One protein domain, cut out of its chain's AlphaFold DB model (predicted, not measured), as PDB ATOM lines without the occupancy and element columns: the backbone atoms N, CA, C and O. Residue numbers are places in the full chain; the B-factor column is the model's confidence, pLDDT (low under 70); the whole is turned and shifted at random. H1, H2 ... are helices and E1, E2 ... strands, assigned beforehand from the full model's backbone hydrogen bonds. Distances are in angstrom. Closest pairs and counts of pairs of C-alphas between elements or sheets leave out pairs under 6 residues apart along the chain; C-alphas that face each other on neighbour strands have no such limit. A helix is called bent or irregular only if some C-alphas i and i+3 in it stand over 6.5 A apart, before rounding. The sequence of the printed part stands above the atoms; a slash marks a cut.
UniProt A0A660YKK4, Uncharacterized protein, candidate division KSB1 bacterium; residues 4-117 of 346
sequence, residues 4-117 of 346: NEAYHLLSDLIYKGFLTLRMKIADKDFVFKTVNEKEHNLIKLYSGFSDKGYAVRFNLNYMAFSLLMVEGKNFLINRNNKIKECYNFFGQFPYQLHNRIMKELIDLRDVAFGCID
ATOM      1  N   ASN A   4     167.185 -60.146  85.420       86.38
ATOM      2  CA  ASN A   4     166.921 -59.130  84.401       86.38
ATOM      3  C   ASN A   4     166.999 -59.748  83.002       86.38
ATOM      4  O   ASN A   4     166.128 -59.505  82.170       86.38
ATOM      5  N   GLU A   5     167.986 -60.614  82.784       89.12
ATOM      6  CA  GLU A   5     168.122 -61.410  81.567       89.12
ATOM      7  C   GLU A   5     166.888 -62.301  81.336       89.12
ATOM      8  O   GLU A   5     166.286 -62.245  80.263       89.12
ATOM      9  N   ALA A   6     166.437 -63.029  82.365       87.31
ATOM     10  CA  ALA A   6     165.231 -63.856  82.295       87.31
ATOM     11  C   ALA A   6     163.985 -63.036  81.926       87.31
ATOM     12  O   ALA A   6     163.172 -63.471  81.118       87.31
ATOM     13  N   TYR A   7     163.828 -61.828  82.475       90.62
ATOM     14  CA  TYR A   7     162.682 -60.960  82.185       90.62
ATOM     15  C   TYR A   7     162.711 -60.392  80.764       90.62
ATOM     16  O   TYR A   7     161.660 -60.267  80.131       90.62
ATOM     17  N   HIS A   8     163.894 -60.089  80.227       90.25
ATOM     18  CA  HIS A   8     164.032 -59.696  78.826       90.25
ATOM     19  C   HIS A   8     163.668 -60.844  77.880       90.25
ATOM     20  O   HIS A   8     162.881 -60.645  76.952       90.25
ATOM     21  N   LEU A   9     164.164 -62.052  78.153       90.56
ATOM     22  CA  LEU A   9     163.837 -63.246  77.371       90.56
ATOM     23  C   LEU A   9     162.356 -63.620  77.486       90.56
ATOM     24  O   LEU A   9     161.723 -63.944  76.484       90.56
ATOM     25  N   LEU A  10     161.766 -63.497  78.677       89.44
ATOM     26  CA  LEU A  10     160.332 -63.690  78.889       89.44
ATOM     27  C   LEU A  10     159.486 -62.684  78.124       89.44
ATOM     28  O   LEU A  10     158.466 -63.060  77.556       89.44
ATOM     29  N   SER A  11     159.899 -61.418  78.077       89.12
ATOM     30  CA  SER A  11     159.233 -60.423  77.239       89.12
ATOM     31  C   SER A  11     159.231 -60.881  75.776       89.12
ATOM     32  O   SER A  11     158.193 -60.837  75.119       89.12
ATOM     33  N   ASP A  12     160.348 -61.388  75.263       89.00
ATOM     34  CA  ASP A  12     160.395 -61.913  73.898       89.00
ATOM     35  C   ASP A  12     159.506 -63.157  73.717       89.00
ATOM     36  O   ASP A  12     158.714 -63.210  72.775       89.00
ATOM     37  N   LEU A  13     159.526 -64.107  74.651       88.81
ATOM     38  CA  LEU A  13     158.656 -65.289  74.624       88.81
ATOM     39  C   LEU A  13     157.161 -64.944  74.693       88.81
ATOM     40  O   LEU A  13     156.361 -65.569  74.003       88.81
ATOM     41  N   ILE A  14     156.772 -63.945  75.486       87.75
ATOM     42  CA  ILE A  14     155.369 -63.552  75.667       87.75
ATOM     43  C   ILE A  14     154.877 -62.716  74.480       87.75
ATOM     44  O   ILE A  14     153.795 -62.980  73.958       87.75
ATOM     45  N   TYR A  15     155.649 -61.727  74.022       83.69
ATOM     46  CA  TYR A  15     155.177 -60.777  73.001       83.69
ATOM     47  C   TYR A  15     155.541 -61.173  71.567       83.69
ATOM     48  O   TYR A  15     154.815 -60.835  70.639       83.69
ATOM     49  N   LYS A  16     156.660 -61.874  71.349       83.38
ATOM     50  CA  LYS A  16     157.010 -62.413  70.020       83.38
ATOM     51  C   LYS A  16     156.515 -63.851  69.858       83.38
ATOM     52  O   LYS A  16     156.227 -64.270  68.741       83.38
ATOM     53  N   GLY A  17     156.387 -64.590  70.962       84.56
ATOM     54  CA  GLY A  17     155.930 -65.983  70.993       84.56
ATOM     55  C   GLY A  17     157.061 -67.016  70.979       84.56
ATOM     56  O   GLY A  17     156.810 -68.191  71.243       84.56
ATOM     57  N   PHE A  18     158.297 -66.609  70.678       89.25
ATOM     58  CA  PHE A  18     159.457 -67.493  70.548       89.25
ATOM     59  C   PHE A  18     160.771 -66.731  70.765       89.25
ATOM     60  O   PHE A  18     160.842 -65.524  70.525       89.25
ATOM     61  N   LEU A  19     161.826 -67.446  71.167       91.31
ATOM     62  CA  LEU A  19     163.198 -66.927  71.124       91.31
ATOM     63  C   LEU A  19     163.817 -67.223  69.765       91.31
ATOM     64  O   LEU A  19     163.448 -68.202  69.118       91.31
ATOM     65  N   THR A  20     164.769 -66.392  69.344       92.44
ATOM     66  CA  THR A  20     165.453 -66.536  68.057       92.44
ATOM     67  C   THR A  20     166.944 -66.757  68.224       92.44
ATOM     68  O   THR A  20     167.584 -66.069  69.015       92.44
ATOM     69  N   LEU A  21     167.504 -67.633  67.399       93.06
ATOM     70  CA  LEU A  21     168.932 -67.890  67.289       93.06
ATOM     71  C   LEU A  21     169.378 -67.603  65.854       93.06
ATOM     72  O   LEU A  21     168.856 -68.195  64.911       93.06
ATOM     73  N   ARG A  22     170.352 -66.710  65.673       92.62
ATOM     74  CA  ARG A  22     170.944 -66.427  64.360       92.62
ATOM     75  C   ARG A  22     172.222 -67.240  64.183       92.62
ATOM     76  O   ARG A  22     173.109 -67.185  65.026       92.62
ATOM     77  N   MET A  23     172.329 -67.951  63.067       92.31
ATOM     78  CA  MET A  23     173.503 -68.732  62.691       92.31
ATOM     79  C   MET A  23     173.900 -68.415  61.252       92.31
ATOM     80  O   MET A  23     173.050 -68.377  60.366       92.31
ATOM     81  N   LYS A  24     175.200 -68.235  61.006       91.62
ATOM     82  CA  LYS A  24     175.744 -68.072  59.654       91.62
ATOM     83  C   LYS A  24     176.286 -69.416  59.165       91.62
ATOM     84  O   LYS A  24     177.175 -69.982  59.799       91.62
ATOM     85  N   ILE A  25     175.747 -69.936  58.065       88.62
ATOM     86  CA  ILE A  25     176.150 -71.218  57.465       88.62
ATOM     87  C   ILE A  25     176.494 -70.959  55.999       88.62
ATOM     88  O   ILE A  25     175.627 -70.532  55.243       88.62
ATOM     89  N   ALA A  26     177.745 -71.224  55.603       82.38
ATOM     90  CA  ALA A  26     178.231 -71.022  54.230       82.38
ATOM     91  C   ALA A  26     177.859 -69.632  53.664       82.38
ATOM     92  O   ALA A  26     177.265 -69.517  52.598       82.38
ATOM     93  N   ASP A  27     178.147 -68.590  54.450       87.00
ATOM     94  CA  ASP A  27     177.831 -67.177  54.189       87.00
ATOM     95  C   ASP A  27     176.357 -66.776  54.112       87.00
ATOM     96  O   ASP A  27     176.055 -65.592  53.968       87.00
ATOM     97  N   LYS A  28     175.441 -67.713  54.341       88.94
ATOM     98  CA  LYS A  28     174.012 -67.428  54.434       88.94
ATOM     99  C   LYS A  28     173.574 -67.280  55.881       88.94
ATOM    100  O   LYS A  28     174.000 -68.036  56.757       88.94
ATOM    101  N   ASP A  29     172.688 -66.323  56.114       92.19
ATOM    102  CA  ASP A  29     172.091 -66.092  57.424       92.19
ATOM    103  C   ASP A  29     170.840 -66.948  57.608       92.19
ATOM    104  O   ASP A  29     169.841 -66.786  56.901       92.19
ATOM    105  N   PHE A  30     170.891 -67.823  58.606       92.38
ATOM    106  CA  PHE A  30     169.764 -68.601  59.089       92.38
ATOM    107  C   PHE A  30     169.310 -68.039  60.429       92.38
ATOM    108  O   PHE A  30     170.119 -67.788  61.325       92.38
ATOM    109  N   VAL A  31     168.004 -67.852  60.581       93.38
ATOM    110  CA  VAL A  31     167.394 -67.522  61.867       93.38
ATOM    111  C   VAL A  31     166.495 -68.675  62.252       93.38
ATOM    112  O   VAL A  31     165.530 -68.985  61.551       93.38
ATOM    113  N   PHE A  32     166.826 -69.300  63.370       92.75
ATOM    114  CA  PHE A  32     166.030 -70.326  64.005       92.75
ATOM    115  C   PHE A  32     165.191 -69.729  65.129       92.75
ATOM    116  O   PHE A  32     165.507 -68.665  65.660       92.75
ATOM    117  N   LYS A  33     164.124 -70.429  65.495       92.75
ATOM    118  CA  LYS A  33     163.234 -70.101  66.596       92.75
ATOM    119  C   LYS A  33     163.033 -71.298  67.515       92.75
ATOM    120  O   LYS A  33     163.194 -72.444  67.097       92.75
ATOM    121  N   THR A  34     162.589 -71.029  68.735       91.62
ATOM    122  CA  THR A  34     162.056 -72.072  69.614       91.62
ATOM    123  C   THR A  34     160.794 -72.698  69.015       91.62
ATOM    124  O   THR A  34     160.017 -72.051  68.302       91.62
ATOM    125  N   VAL A  35     160.607 -73.984  69.293       89.44
ATOM    126  CA  VAL A  35     159.453 -74.773  68.855       89.44
ATOM    127  C   VAL A  35     158.414 -74.764  69.972       89.44
ATOM    128  O   VAL A  35     158.751 -75.097  71.103       89.44
ATOM    129  N   ASN A  36     157.175 -74.389  69.651       86.88
ATOM    130  CA  ASN A  36     156.049 -74.435  70.586       86.88
ATOM    131  C   ASN A  36     155.491 -75.862  70.703       86.88
ATOM    132  O   ASN A  36     155.656 -76.674  69.791       86.88
ATOM    133  N   GLU A  37     154.713 -76.137  71.746       84.62
ATOM    134  CA  GLU A  37     154.091 -77.445  71.980       84.62
ATOM    135  C   GLU A  37     153.285 -77.977  70.785       84.62
ATOM    136  O   GLU A  37     153.454 -79.116  70.341       84.62
ATOM    137  N   LYS A  38     152.446 -77.122  70.188       85.69
ATOM    138  CA  LYS A  38     151.649 -77.479  69.003       85.69
ATOM    139  C   LYS A  38     152.533 -77.903  67.838       85.69
ATOM    140  O   LYS A  38     152.235 -78.873  67.147       85.69
ATOM    141  N   GLU A  39     153.637 -77.199  67.627       87.56
ATOM    142  CA  GLU A  39     154.601 -77.538  66.584       87.56
ATOM    143  C   GLU A  39     155.373 -78.805  66.924       87.56
ATOM    144  O   GLU A  39     155.632 -79.612  66.039       87.56
ATOM    145  N   HIS A  40     155.689 -79.018  68.198       88.56
ATOM    146  CA  HIS A  40     156.299 -80.249  68.672       88.56
ATOM    147  C   HIS A  40     155.404 -81.463  68.384       88.56
ATOM    148  O   HIS A  40     155.877 -82.492  67.898       88.56
ATOM    149  N   ASN A  41     154.096 -81.328  68.601       88.19
ATOM    150  CA  ASN A  41     153.118 -82.358  68.260       88.19
ATOM    151  C   ASN A  41     153.017 -82.576  66.746       88.19
ATOM    152  O   ASN A  41     152.983 -83.723  66.296       88.19
ATOM    153  N   LEU A  42     153.080 -81.513  65.938       88.25
ATOM    154  CA  LEU A  42     153.186 -81.649  64.482       88.25
ATOM    155  C   LEU A  42     154.465 -82.391  64.073       88.25
ATOM    156  O   LEU A  42     154.395 -83.302  63.255       88.25
ATOM    157  N   ILE A  43     155.619 -82.068  64.660       90.19
ATOM    158  CA  ILE A  43     156.893 -82.748  64.373       90.19
ATOM    159  C   ILE A  43     156.779 -84.248  64.659       90.19
ATOM    160  O   ILE A  43     157.209 -85.051  63.829       90.19
ATOM    161  N   LYS A  44     156.166 -84.642  65.783       88.69
ATOM    162  CA  LYS A  44     155.898 -86.057  66.086       88.69
ATOM    163  C   LYS A  44     155.055 -86.712  64.989       88.69
ATOM    164  O   LYS A  44     155.440 -87.762  64.484       88.69
ATOM    165  N   LEU A  45     153.962 -86.065  64.574       88.31
ATOM    166  CA  LEU A  45     153.081 -86.565  63.512       88.31
ATOM    167  C   LEU A  45     153.822 -86.725  62.173       88.31
ATOM    168  O   LEU A  45     153.711 -87.769  61.535       88.31
ATOM    169  N   TYR A  46     154.632 -85.741  61.775       87.31
ATOM    170  CA  TYR A  46     155.422 -85.795  60.536       87.31
ATOM    171  C   TYR A  46     156.565 -86.819  60.577       87.31
ATOM    172  O   TYR A  46     157.050 -87.245  59.529       87.31
ATOM    173  N   SER A  47     157.015 -87.220  61.766       87.19
ATOM    174  CA  SER A  47     158.133 -88.163  61.934       87.19
ATOM    175  C   SER A  47     157.705 -89.635  61.864       87.19
ATOM    176  O   SER A  47     158.559 -90.514  61.684       87.19
ATOM    177  N   GLY A  48     156.396 -89.899  61.932       85.88
ATOM    178  CA  GLY A  48     155.807 -91.233  61.838       85.88
ATOM    179  C   GLY A  48     156.041 -92.085  63.089       85.88
ATOM    180  O   GLY A  48     156.219 -91.569  64.190       85.88
ATOM    181  N   PHE A  49     156.030 -93.407  62.924       82.44
ATOM    182  CA  PHE A  49     156.180 -94.356  64.031       82.44
ATOM    183  C   PHE A  49     157.622 -94.439  64.558       82.44
ATOM    184  O   PHE A  49     158.584 -94.182  63.830       82.44
ATOM    185  N   SER A  50     157.758 -94.847  65.825       80.62
ATOM    186  CA  SER A  50     159.035 -95.036  66.526       80.62
ATOM    187  C   SER A  50     159.785 -96.281  66.025       80.62
ATOM    188  O   SER A  50     159.832 -97.310  66.697       80.62
ATOM    189  N   ASP A  51     160.364 -96.191  64.831       85.94
ATOM    190  CA  ASP A  51     161.259 -97.189  64.237       85.94
ATOM    191  C   ASP A  51     162.749 -96.805  64.413       85.94
ATOM    192  O   ASP A  51     163.093 -95.787  65.017       85.94
ATOM    193  N   LYS A  52     163.666 -97.603  63.840       77.56
ATOM    194  CA  LYS A  52     165.121 -97.339  63.878       77.56
ATOM    195  C   LYS A  52     165.537 -96.024  63.185       77.56
ATOM    196  O   LYS A  52     166.643 -95.551  63.428       77.56
ATOM    197  N   GLY A  53     164.684 -95.436  62.340       82.81
ATOM    198  CA  GLY A  53     164.939 -94.178  61.624       82.81
ATOM    199  C   GLY A  53     164.259 -92.953  62.240       82.81
ATOM    200  O   GLY A  53     164.530 -91.825  61.821       82.81
ATOM    201  N   TYR A  54     163.400 -93.152  63.241       85.25
ATOM    202  CA  TYR A  54     162.564 -92.110  63.824       85.25
ATOM    203  C   TYR A  54     163.382 -90.930  64.340       85.25
ATOM    204  O   TYR A  54     163.063 -89.792  64.018       85.25
ATOM    205  N   ALA A  55     164.476 -91.182  65.066       84.81
ATOM    206  CA  ALA A  55     165.304 -90.120  65.641       84.81
ATOM    207  C   ALA A  55     165.892 -89.179  64.574       84.81
ATOM    208  O   ALA A  55     165.930 -87.965  64.765       84.81
ATOM    209  N   VAL A  56     166.306 -89.720  63.424       86.38
ATOM    210  CA  VAL A  56     166.843 -88.915  62.318       86.38
ATOM    211  C   VAL A  56     165.731 -88.094  61.674       86.38
ATOM    212  O   VAL A  56     165.882 -86.887  61.503       86.38
ATOM    213  N   ARG A  57     164.586 -88.721  61.368       88.38
ATOM    214  CA  ARG A  57     163.430 -88.015  60.790       88.38
ATOM    215  C   ARG A  57     162.922 -86.919  61.720       88.38
ATOM    216  O   ARG A  57     162.632 -85.818  61.263       88.38
ATOM    217  N   PHE A  58     162.883 -87.211  63.014       89.81
ATOM    218  CA  PHE A  58     162.483 -86.281  64.051       89.81
ATOM    219  C   PHE A  58     163.412 -85.073  64.113       89.81
ATOM    220  O   PHE A  58     162.923 -83.951  64.065       89.81
ATOM    221  N   ASN A  59     164.732 -85.269  64.139       90.12
ATOM    222  CA  ASN A  59     165.682 -84.155  64.204       90.12
ATOM    223  C   ASN A  59     165.646 -83.282  62.938       90.12
ATOM    224  O   ASN A  59     165.656 -82.055  63.035       90.12
ATOM    225  N   LEU A  60     165.504 -83.893  61.758       90.69
ATOM    226  CA  LEU A  60     165.336 -83.162  60.497       90.69
ATOM    227  C   LEU A  60     164.054 -82.319  60.487       90.69
ATOM    228  O   LEU A  60     164.090 -81.132  60.156       90.69
ATOM    229  N   ASN A  61     162.929 -82.907  60.904       90.94
ATOM    230  CA  ASN A  61     161.673 -82.179  61.053       90.94
ATOM    231  C   ASN A  61     161.801 -81.078  62.115       90.94
ATOM    232  O   ASN A  61     161.356 -79.957  61.892       90.94
ATOM    233  N   TYR A  62     162.462 -81.351  63.239       91.81
ATOM    234  CA  TYR A  62     162.666 -80.379  64.306       91.81
ATOM    235  C   TYR A  62     163.417 -79.138  63.811       91.81
ATOM    236  O   TYR A  62     162.961 -78.019  64.042       91.81
ATOM    237  N   MET A  63     164.500 -79.303  63.048       91.44
ATOM    238  CA  MET A  63     165.196 -78.171  62.424       91.44
ATOM    239  C   MET A  63     164.333 -77.436  61.397       91.44
ATOM    240  O   MET A  63     164.331 -76.207  61.373       91.44
ATOM    241  N   ALA A  64     163.578 -78.168  60.570       91.69
ATOM    242  CA  ALA A  64     162.698 -77.567  59.569       91.69
ATOM    243  C   ALA A  64     161.604 -76.694  60.206       91.69
ATOM    244  O   ALA A  64     161.333 -75.595  59.729       91.69
ATOM    245  N   PHE A  65     161.008 -77.146  61.311       90.88
ATOM    246  CA  PHE A  65     160.022 -76.375  62.074       90.88
ATOM    247  C   PHE A  65     160.646 -75.250  62.912       90.88
ATOM    248  O   PHE A  65     159.990 -74.235  63.159       90.88
ATOM    249  N   SER A  66     161.912 -75.401  63.305       91.88
ATOM    250  CA  SER A  66     162.683 -74.354  63.984       91.88
ATOM    251  C   SER A  66     163.118 -73.238  63.034       91.88
ATOM    252  O   SER A  66     163.522 -72.183  63.498       91.88
ATOM    253  N   LEU A  67     163.058 -73.418  61.713       91.75
ATOM    254  CA  LEU A  67     163.493 -72.398  60.764       91.75
ATOM    255  C   LEU A  67     162.487 -71.236  60.683       91.75
ATOM    256  O   LEU A  67     161.327 -71.419  60.312       91.75
ATOM    257  N   LEU A  68     162.952 -70.023  60.993       90.12
ATOM    258  CA  LEU A  68     162.160 -68.793  60.926       90.12
ATOM    259  C   LEU A  68     162.444 -68.010  59.640       90.12
ATOM    260  O   LEU A  68     161.516 -67.660  58.908       90.12
ATOM    261  N   MET A  69     163.719 -67.720  59.366       90.62
ATOM    262  CA  MET A  69     164.143 -66.936  58.202       90.62
ATOM    263  C   MET A  69     165.418 -67.492  57.574       90.62
ATOM    264  O   MET A  69     166.300 -67.991  58.271       90.62
ATOM    265  N   VAL A  70     165.526 -67.326  56.256       88.62
ATOM    266  CA  VAL A  70     166.753 -67.553  55.479       88.62
ATOM    267  C   VAL A  70     167.009 -66.303  54.647       88.62
ATOM    268  O   VAL A  70     166.126 -65.896  53.893       88.62
ATOM    269  N   GLU A  71     168.174 -65.669  54.809       87.25
ATOM    270  CA  GLU A  71     168.560 -64.441  54.080       87.25
ATOM    271  C   GLU A  71     167.477 -63.337  54.141       87.25
ATOM    272  O   GLU A  71     167.181 -62.656  53.161       87.25
ATOM    273  N   GLY A  72     166.811 -63.198  55.294       83.69
ATOM    274  CA  GLY A  72     165.742 -62.213  55.505       83.69
ATOM    275  C   GLY A  72     164.369 -62.589  54.930       83.69
ATOM    276  O   GLY A  72     163.403 -61.858  55.139       83.69
ATOM    277  N   LYS A  73     164.225 -63.737  54.256       86.81
ATOM    278  CA  LYS A  73     162.922 -64.233  53.785       86.81
ATOM    279  C   LYS A  73     162.227 -65.036  54.883       86.81
ATOM    280  O   LYS A  73     162.759 -66.040  55.353       86.81
ATOM    281  N   ASN A  74     161.020 -64.612  55.259       86.06
ATOM    282  CA  ASN A  74     160.196 -65.275  56.270       86.06
ATOM    283  C   ASN A  74     159.639 -66.612  55.762       86.06
ATOM    284  O   ASN A  74     158.876 -66.665  54.794       86.06
ATOM    285  N   PHE A  75     160.010 -67.692  56.444       85.50
ATOM    286  CA  PHE A  75     159.599 -69.048  56.110       85.50
ATOM    287  C   PHE A  75     158.214 -69.414  56.673       85.50
ATOM    288  O   PHE A  75     157.541 -70.286  56.126       85.50
ATOM    289  N   LEU A  76     157.738 -68.719  57.715       82.12
ATOM    290  CA  LEU A  76     156.493 -69.065  58.414       82.12
ATOM    291  C   LEU A  76     155.238 -68.945  57.547       82.12
ATOM    292  O   LEU A  76     154.304 -69.723  57.727       82.12
ATOM    293  N   ILE A  77     155.211 -68.003  56.600       83.31
ATOM    294  CA  ILE A  77     154.019 -67.700  55.789       83.31
ATOM    295  C   ILE A  77     153.585 -68.921  54.962       83.31
ATOM    296  O   ILE A  77     152.403 -69.247  54.920       83.31
ATOM    297  N   ASN A  78     154.545 -69.635  54.363       83.00
ATOM    298  CA  ASN A  78     154.299 -70.775  53.468       83.00
ATOM    299  C   ASN A  78     154.904 -72.084  53.999       83.00
ATOM    300  O   ASN A  78     155.217 -72.990  53.223       83.00
ATOM    301  N   ARG A  79     155.080 -72.187  55.321       84.06
ATOM    302  CA  ARG A  79     155.796 -73.301  55.953       84.06
ATOM    303  C   ARG A  79     155.241 -74.667  55.563       84.06
ATOM    304  O   ARG A  79     156.013 -75.553  55.221       84.06
ATOM    305  N   ASN A  80     153.918 -74.833  55.575       84.19
ATOM    306  CA  ASN A  80     153.283 -76.130  55.315       84.19
ATOM    307  C   ASN A  80     153.614 -76.674  53.917       84.19
ATOM    308  O   ASN A  80     153.810 -77.875  53.758       84.19
ATOM    309  N   ASN A  81     153.753 -75.790  52.925       86.38
ATOM    310  CA  ASN A  81     154.075 -76.184  51.553       86.38
ATOM    311  C   ASN A  81     155.574 -76.464  51.381       86.38
ATOM    312  O   ASN A  81     155.955 -77.344  50.617       86.38
ATOM    313  N   LYS A  82     156.424 -75.745  52.122       86.81
ATOM    314  CA  LYS A  82     157.886 -75.809  51.992       86.81
ATOM    315  C   LYS A  82     158.568 -76.766  52.973       86.81
ATOM    316  O   LYS A  82     159.778 -76.961  52.894       86.81
ATOM    317  N   ILE A  83     157.823 -77.387  53.890       87.56
ATOM    318  CA  ILE A  83     158.389 -78.261  54.929       87.56
ATOM    319  C   ILE A  83     159.188 -79.427  54.325       87.56
ATOM    320  O   ILE A  83     160.267 -79.751  54.812       87.56
ATOM    321  N   LYS A  84     158.702 -80.007  53.216       87.88
ATOM    322  CA  LYS A  84     159.366 -81.110  52.502       87.88
ATOM    323  C   LYS A  84     160.679 -80.666  51.857       87.88
ATOM    324  O   LYS A  84     161.666 -81.390  51.916       87.88
ATOM    325  N   GLU A  85     160.698 -79.468  51.276       88.81
ATOM    326  CA  GLU A  85     161.909 -78.878  50.695       88.81
ATOM    327  C   GLU A  85     162.965 -78.642  51.778       88.81
ATOM    328  O   GLU A  85     164.122 -79.016  51.600       88.81
ATOM    329  N   CYS A  86     162.560 -78.109  52.935       87.31
ATOM    330  CA  CYS A  86     163.458 -77.925  54.074       87.31
ATOM    331  C   CYS A  86     163.963 -79.244  54.652       87.31
ATOM    332  O   CYS A  86     165.145 -79.346  54.965       87.31
ATOM    333  N   TYR A  87     163.101 -80.254  54.768       89.12
ATOM    334  CA  TYR A  87     163.509 -81.585  55.209       89.12
ATOM    335  C   TYR A  87     164.614 -82.155  54.308       89.12
ATOM    336  O   TYR A  87     165.657 -82.582  54.800       89.12
ATOM    337  N   ASN A  88     164.422 -82.087  52.987       89.81
ATOM    338  CA  ASN A  88     165.411 -82.553  52.017       89.81
ATOM    339  C   ASN A  88     166.703 -81.725  52.073       89.81
ATOM    340  O   ASN A  88     167.791 -82.291  52.017       89.81
ATOM    341  N   PHE A  89     166.589 -80.404  52.227       90.00
ATOM    342  CA  PHE A  89     167.733 -79.503  52.360       90.00
ATOM    343  C   PHE A  89     168.590 -79.837  53.588       90.00
ATOM    344  O   PHE A  89     169.801 -80.012  53.469       90.00
ATOM    345  N   PHE A  90     167.972 -80.001  54.760       89.50
ATOM    346  CA  PHE A  90     168.698 -80.393  55.969       89.50
ATOM    347  C   PHE A  90     169.219 -81.833  55.906       89.50
ATOM    348  O   PHE A  90     170.252 -82.130  56.504       89.50
ATOM    349  N   GLY A  91     168.565 -82.718  55.149       89.00
ATOM    350  CA  GLY A  91     169.044 -84.081  54.902       89.00
ATOM    351  C   GLY A  91     170.363 -84.145  54.124       89.00
ATOM    352  O   GLY A  91     171.081 -85.136  54.228       89.00
ATOM    353  N   GLN A  92     170.714 -83.091  53.383       91.06
ATOM    354  CA  GLN A  92     171.983 -82.992  52.652       91.06
ATOM    355  C   GLN A  92     173.147 -82.519  53.532       91.06
ATOM    356  O   GLN A  92     174.297 -82.526  53.089       91.06
ATOM    357  N   PHE A  93     172.881 -82.077  54.765       88.31
ATOM    358  CA  PHE A  93     173.921 -81.514  55.618       88.31
ATOM    359  C   PHE A  93     174.839 -82.610  56.178       88.31
ATOM    360  O   PHE A  93     174.368 -83.675  56.582       88.31
ATOM    361  N   PRO A  94     176.155 -82.340  56.295       89.19
ATOM    362  CA  PRO A  94     177.056 -83.233  57.006       89.19
ATOM    363  C   PRO A  94     176.595 -83.436  58.453       89.19
ATOM    364  O   PRO A  94     176.195 -82.489  59.133       89.19
ATOM    365  N   TYR A  95     176.745 -84.659  58.962       86.62
ATOM    366  CA  TYR A  95     176.337 -85.034  60.324       86.62
ATOM    367  C   TYR A  95     176.897 -84.102  61.419       86.62
ATOM    368  O   TYR A  95     176.234 -83.816  62.411       86.62
ATOM    369  N   GLN A  96     178.106 -83.571  61.226       87.38
ATOM    370  CA  GLN A  96     178.727 -82.627  62.160       87.38
ATOM    371  C   GLN A  96     177.958 -81.302  62.255       87.38
ATOM    372  O   GLN A  96     177.761 -80.774  63.350       87.38
ATOM    373  N   LEU A  97     177.497 -80.779  61.115       88.12
ATOM    374  CA  LEU A  97     176.706 -79.553  61.063       88.12
ATOM    375  C   LEU A  97     175.326 -79.783  61.682       88.12
ATOM    376  O   LEU A  97     174.853 -78.949  62.448       88.12
ATOM    377  N   HIS A  98     174.741 -80.954  61.424       87.62
ATOM    378  CA  HIS A  98     173.484 -81.376  62.032       87.62
ATOM    379  C   HIS A  98     173.554 -81.358  63.564       87.62
ATOM    380  O   HIS A  98     172.751 -80.695  64.219       87.62
ATOM    381  N   ASN A  99     174.565 -82.011  64.140       88.00
ATOM    382  CA  ASN A  99     174.742 -82.059  65.591       88.00
ATOM    383  C   ASN A  99     175.011 -80.684  66.200       88.00
ATOM    384  O   ASN A  99     174.547 -80.408  67.303       88.00
ATOM    385  N   ARG A 100     175.743 -79.816  65.490       90.81
ATOM    386  CA  ARG A 100     175.995 -78.450  65.951       90.81
ATOM    387  C   ARG A 100     174.705 -77.636  66.007       90.81
ATOM    388  O   ARG A 100     174.434 -77.041  67.039       90.81
ATOM    389  N   ILE A 101     173.904 -77.648  64.939       90.31
ATOM    390  CA  ILE A 101     172.612 -76.944  64.906       90.31
ATOM    391  C   ILE A 101     171.694 -77.490  66.000       90.31
ATOM    392  O   ILE A 101     171.132 -76.721  66.771       90.31
ATOM    393  N   MET A 102     171.581 -78.816  66.115       90.94
ATOM    394  CA  MET A 102     170.739 -79.438  67.135       90.94
ATOM    395  C   MET A 102     171.172 -79.074  68.553       90.94
ATOM    396  O   MET A 102     170.311 -78.804  69.381       90.94
ATOM    397  N   LYS A 103     172.479 -79.026  68.832       91.44
ATOM    398  CA  LYS A 103     172.988 -78.607  70.141       91.44
ATOM    399  C   LYS A 103     172.562 -77.175  70.472       91.44
ATOM    400  O   LYS A 103     171.964 -76.964  71.514       91.44
ATOM    401  N   GLU A 104     172.779 -76.230  69.560       91.38
ATOM    402  CA  GLU A 104     172.395 -74.827  69.776       91.38
ATOM    403  C   GLU A 104     170.873 -74.659  69.946       91.38
ATOM    404  O   GLU A 104     170.410 -73.848  70.743       91.38
ATOM    405  N   LEU A 105     170.069 -75.450  69.225       89.88
ATOM    406  CA  LEU A 105     168.612 -75.445  69.388       89.88
ATOM    407  C   LEU A 105     168.161 -76.034  70.731       89.88
ATOM    408  O   LEU A 105     167.149 -75.592  71.275       89.88
ATOM    409  N   ILE A 106     168.871 -77.040  71.244       89.94
ATOM    410  CA  ILE A 106     168.622 -77.612  72.572       89.94
ATOM    411  C   ILE A 106     169.018 -76.601  73.647       89.94
ATOM    412  O   ILE A 106     168.204 -76.324  74.519       89.94
ATOM    413  N   ASP A 107     170.182 -75.966  73.521       90.50
ATOM    414  CA  ASP A 107     170.635 -74.928  74.450       90.50
ATOM    415  C   ASP A 107     169.629 -73.756  74.484       90.50
ATOM    416  O   ASP A 107     169.218 -73.308  75.554       90.50
ATOM    417  N   LEU A 108     169.129 -73.313  73.320       89.94
ATOM    418  CA  LEU A 108     168.075 -72.291  73.229       89.94
ATOM    419  C   LEU A 108     166.768 -72.733  73.907       89.94
ATOM    420  O   LEU A 108     166.078 -71.925  74.534       89.94
ATOM    421  N   ARG A 109     166.406 -74.009  73.764       88.31
ATOM    422  CA  ARG A 109     165.214 -74.586  74.389       88.31
ATOM    423  C   ARG A 109     165.361 -74.652  75.907       88.31
ATOM    424  O   ARG A 109     164.416 -74.302  76.607       88.31
ATOM    425  N   ASP A 110     166.518 -75.056  76.409       88.56
ATOM    426  CA  ASP A 110     166.798 -75.133  77.844       88.56
ATOM    427  C   ASP A 110     166.793 -73.738  78.480       88.56
ATOM    428  O   ASP A 110     166.240 -73.545  79.564       88.56
ATOM    429  N   VAL A 111     167.310 -72.733  77.765       89.38
ATOM    430  CA  VAL A 111     167.191 -71.313  78.133       89.38
ATOM    431  C   VAL A 111     165.723 -70.886  78.213       89.38
ATOM    432  O   VAL A 111     165.327 -70.255  79.194       89.38
ATOM    433  N   ALA A 112     164.904 -71.247  77.217       88.31
ATOM    434  CA  ALA A 112     163.474 -70.952  77.243       88.31
ATOM    435  C   ALA A 112     162.796 -71.620  78.449       88.31
ATOM    436  O   ALA A 112     162.117 -70.937  79.211       88.31
ATOM    437  N   PHE A 113     163.047 -72.911  78.687       87.00
ATOM    438  CA  PHE A 113     162.489 -73.624  79.838       87.00
ATOM    439  C   PHE A 113     162.900 -73.016  81.167       87.00
ATOM    440  O   PHE A 113     162.054 -72.849  82.037       87.00
ATOM    441  N   GLY A 114     164.161 -72.613  81.320       84.94
ATOM    442  CA  GLY A 114     164.619 -71.926  82.526       84.94
ATOM    443  C   GLY A 114     163.846 -70.633  82.811       84.94
ATOM    444  O   GLY A 114     163.737 -70.228  83.967       84.94
ATOM    445  N   CYS A 115     163.260 -70.004  81.787       87.88
ATOM    446  CA  CYS A 115     162.438 -68.810  81.950       87.88
ATOM    447  C   CYS A 115     161.048 -69.103  82.539       87.88
ATOM    448  O   CYS A 115     160.432 -68.180  83.075       87.88
ATOM    449  N   ILE A 116     160.540 -70.345  82.489       86.62
ATOM    450  CA  ILE A 116     159.173 -70.664  82.943       86.62
ATOM    451  C   ILE A 116     158.975 -70.345  84.428       86.62
ATOM    452  O   ILE A 116     157.965 -69.761  84.819       86.62
ATOM    453  N   ASP A 117     160.007 -70.603  85.232       86.00
ATOM    454  CA  ASP A 117     160.024 -70.340  86.671       86.00
ATOM    455  C   ASP A 117     159.895 -68.845  87.008       86.00
ATOM    456  O   ASP A 117     159.541 -68.481  88.133       86.00
TER     457      ASP A 117
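This is residues 4 to 117 of the 346 residues of an uncharacterized protein of candidate division KSB1 bacterium (UniProt A0A660YKK4). A small, three-stranded antiparallel sheet has one long helix, H5, running along one of its faces, and a group of three helices at one end, where H2 and H4 pack on H3, which leads straight into strand E3. The first helix, H1, crosses the far end of H5 at nearly a right angle. You are reading 114 residues with five named helices and three named strands, in the order H1 E1 E2 H2 H3 E3 H4 H5; the sheet runs E1 E2 E3. The class is mostly helix, and the whole is compact, with a radius of gyration of the C-alphas of 14.2 A and spans of 42 by 34 by 28 A.

Find C-alpha 4 at (166.921, -59.130, 84.401); from there H1 runs through residues 4 to 15, 16.4 A long. Next come E1, residues 20 to 25, 15.8 A, and E2, residues 28 to 33, 16.5 A. H2 holds residues 37 to 47, 15.2 A, and H3 residues 54 to 66, 17.8 A. Look for C-alpha 67 at (163.493, -72.398, 60.764), where E3, residues 67 to 70, begins; it is 7.9 A long. H4, residues 76 to 91, 19.9 A, is irregular, with C-alphas 77 and 80 8.5 A apart, and has a kink of 76 degrees near residue 83. H5, residues 95 to 116, 31.8 A, ends at C-alpha 116, (159.173, -70.664, 82.943).

Begin at the sheet: E1 and E2 form a hairpin, with N 23 and O 30 2.8 A apart, and E2 and E3 are antiparallel, with N 31 and O 69 2.9 A apart, both within hydrogen-bond range. H5 is on one face at a height over the sheet of 9.7 A, which gives two layers, a helix over a sheet; it runs along the strands, at 14 degrees to E1 on the local plane. H3, on the same face, touches H2 in a helical hairpin, closest at the C-alphas of Ser 47 and Phe 58, 5.2 A. With its residues 60 to 65 alone H3 touches H4 at a steep tilt of 42 degrees, opposite ways; the closest C-alphas are those of Ala 64 and Cys 86, 5.6 A. H4 only grazes the sheet, with residues 76 to 86. H1 touches residues 112 to 115 of H5, about perpendicular at 82 degrees, closest at the C-alphas of Ala 6 and Cys 115, 5.7 A. Every O i to N i+4 pair is within hydrogen-bond range in H1, H2 and H3, against 8 of 12 in H4 and 17 of 18 in H5.

The two C-alphas farthest apart are those of Asn 4 and Asp 51, 43.4 A. The printed part has no cut and no long link. No printed residue is under 70 in pLDDT, and the mean of the printed part is 88.3.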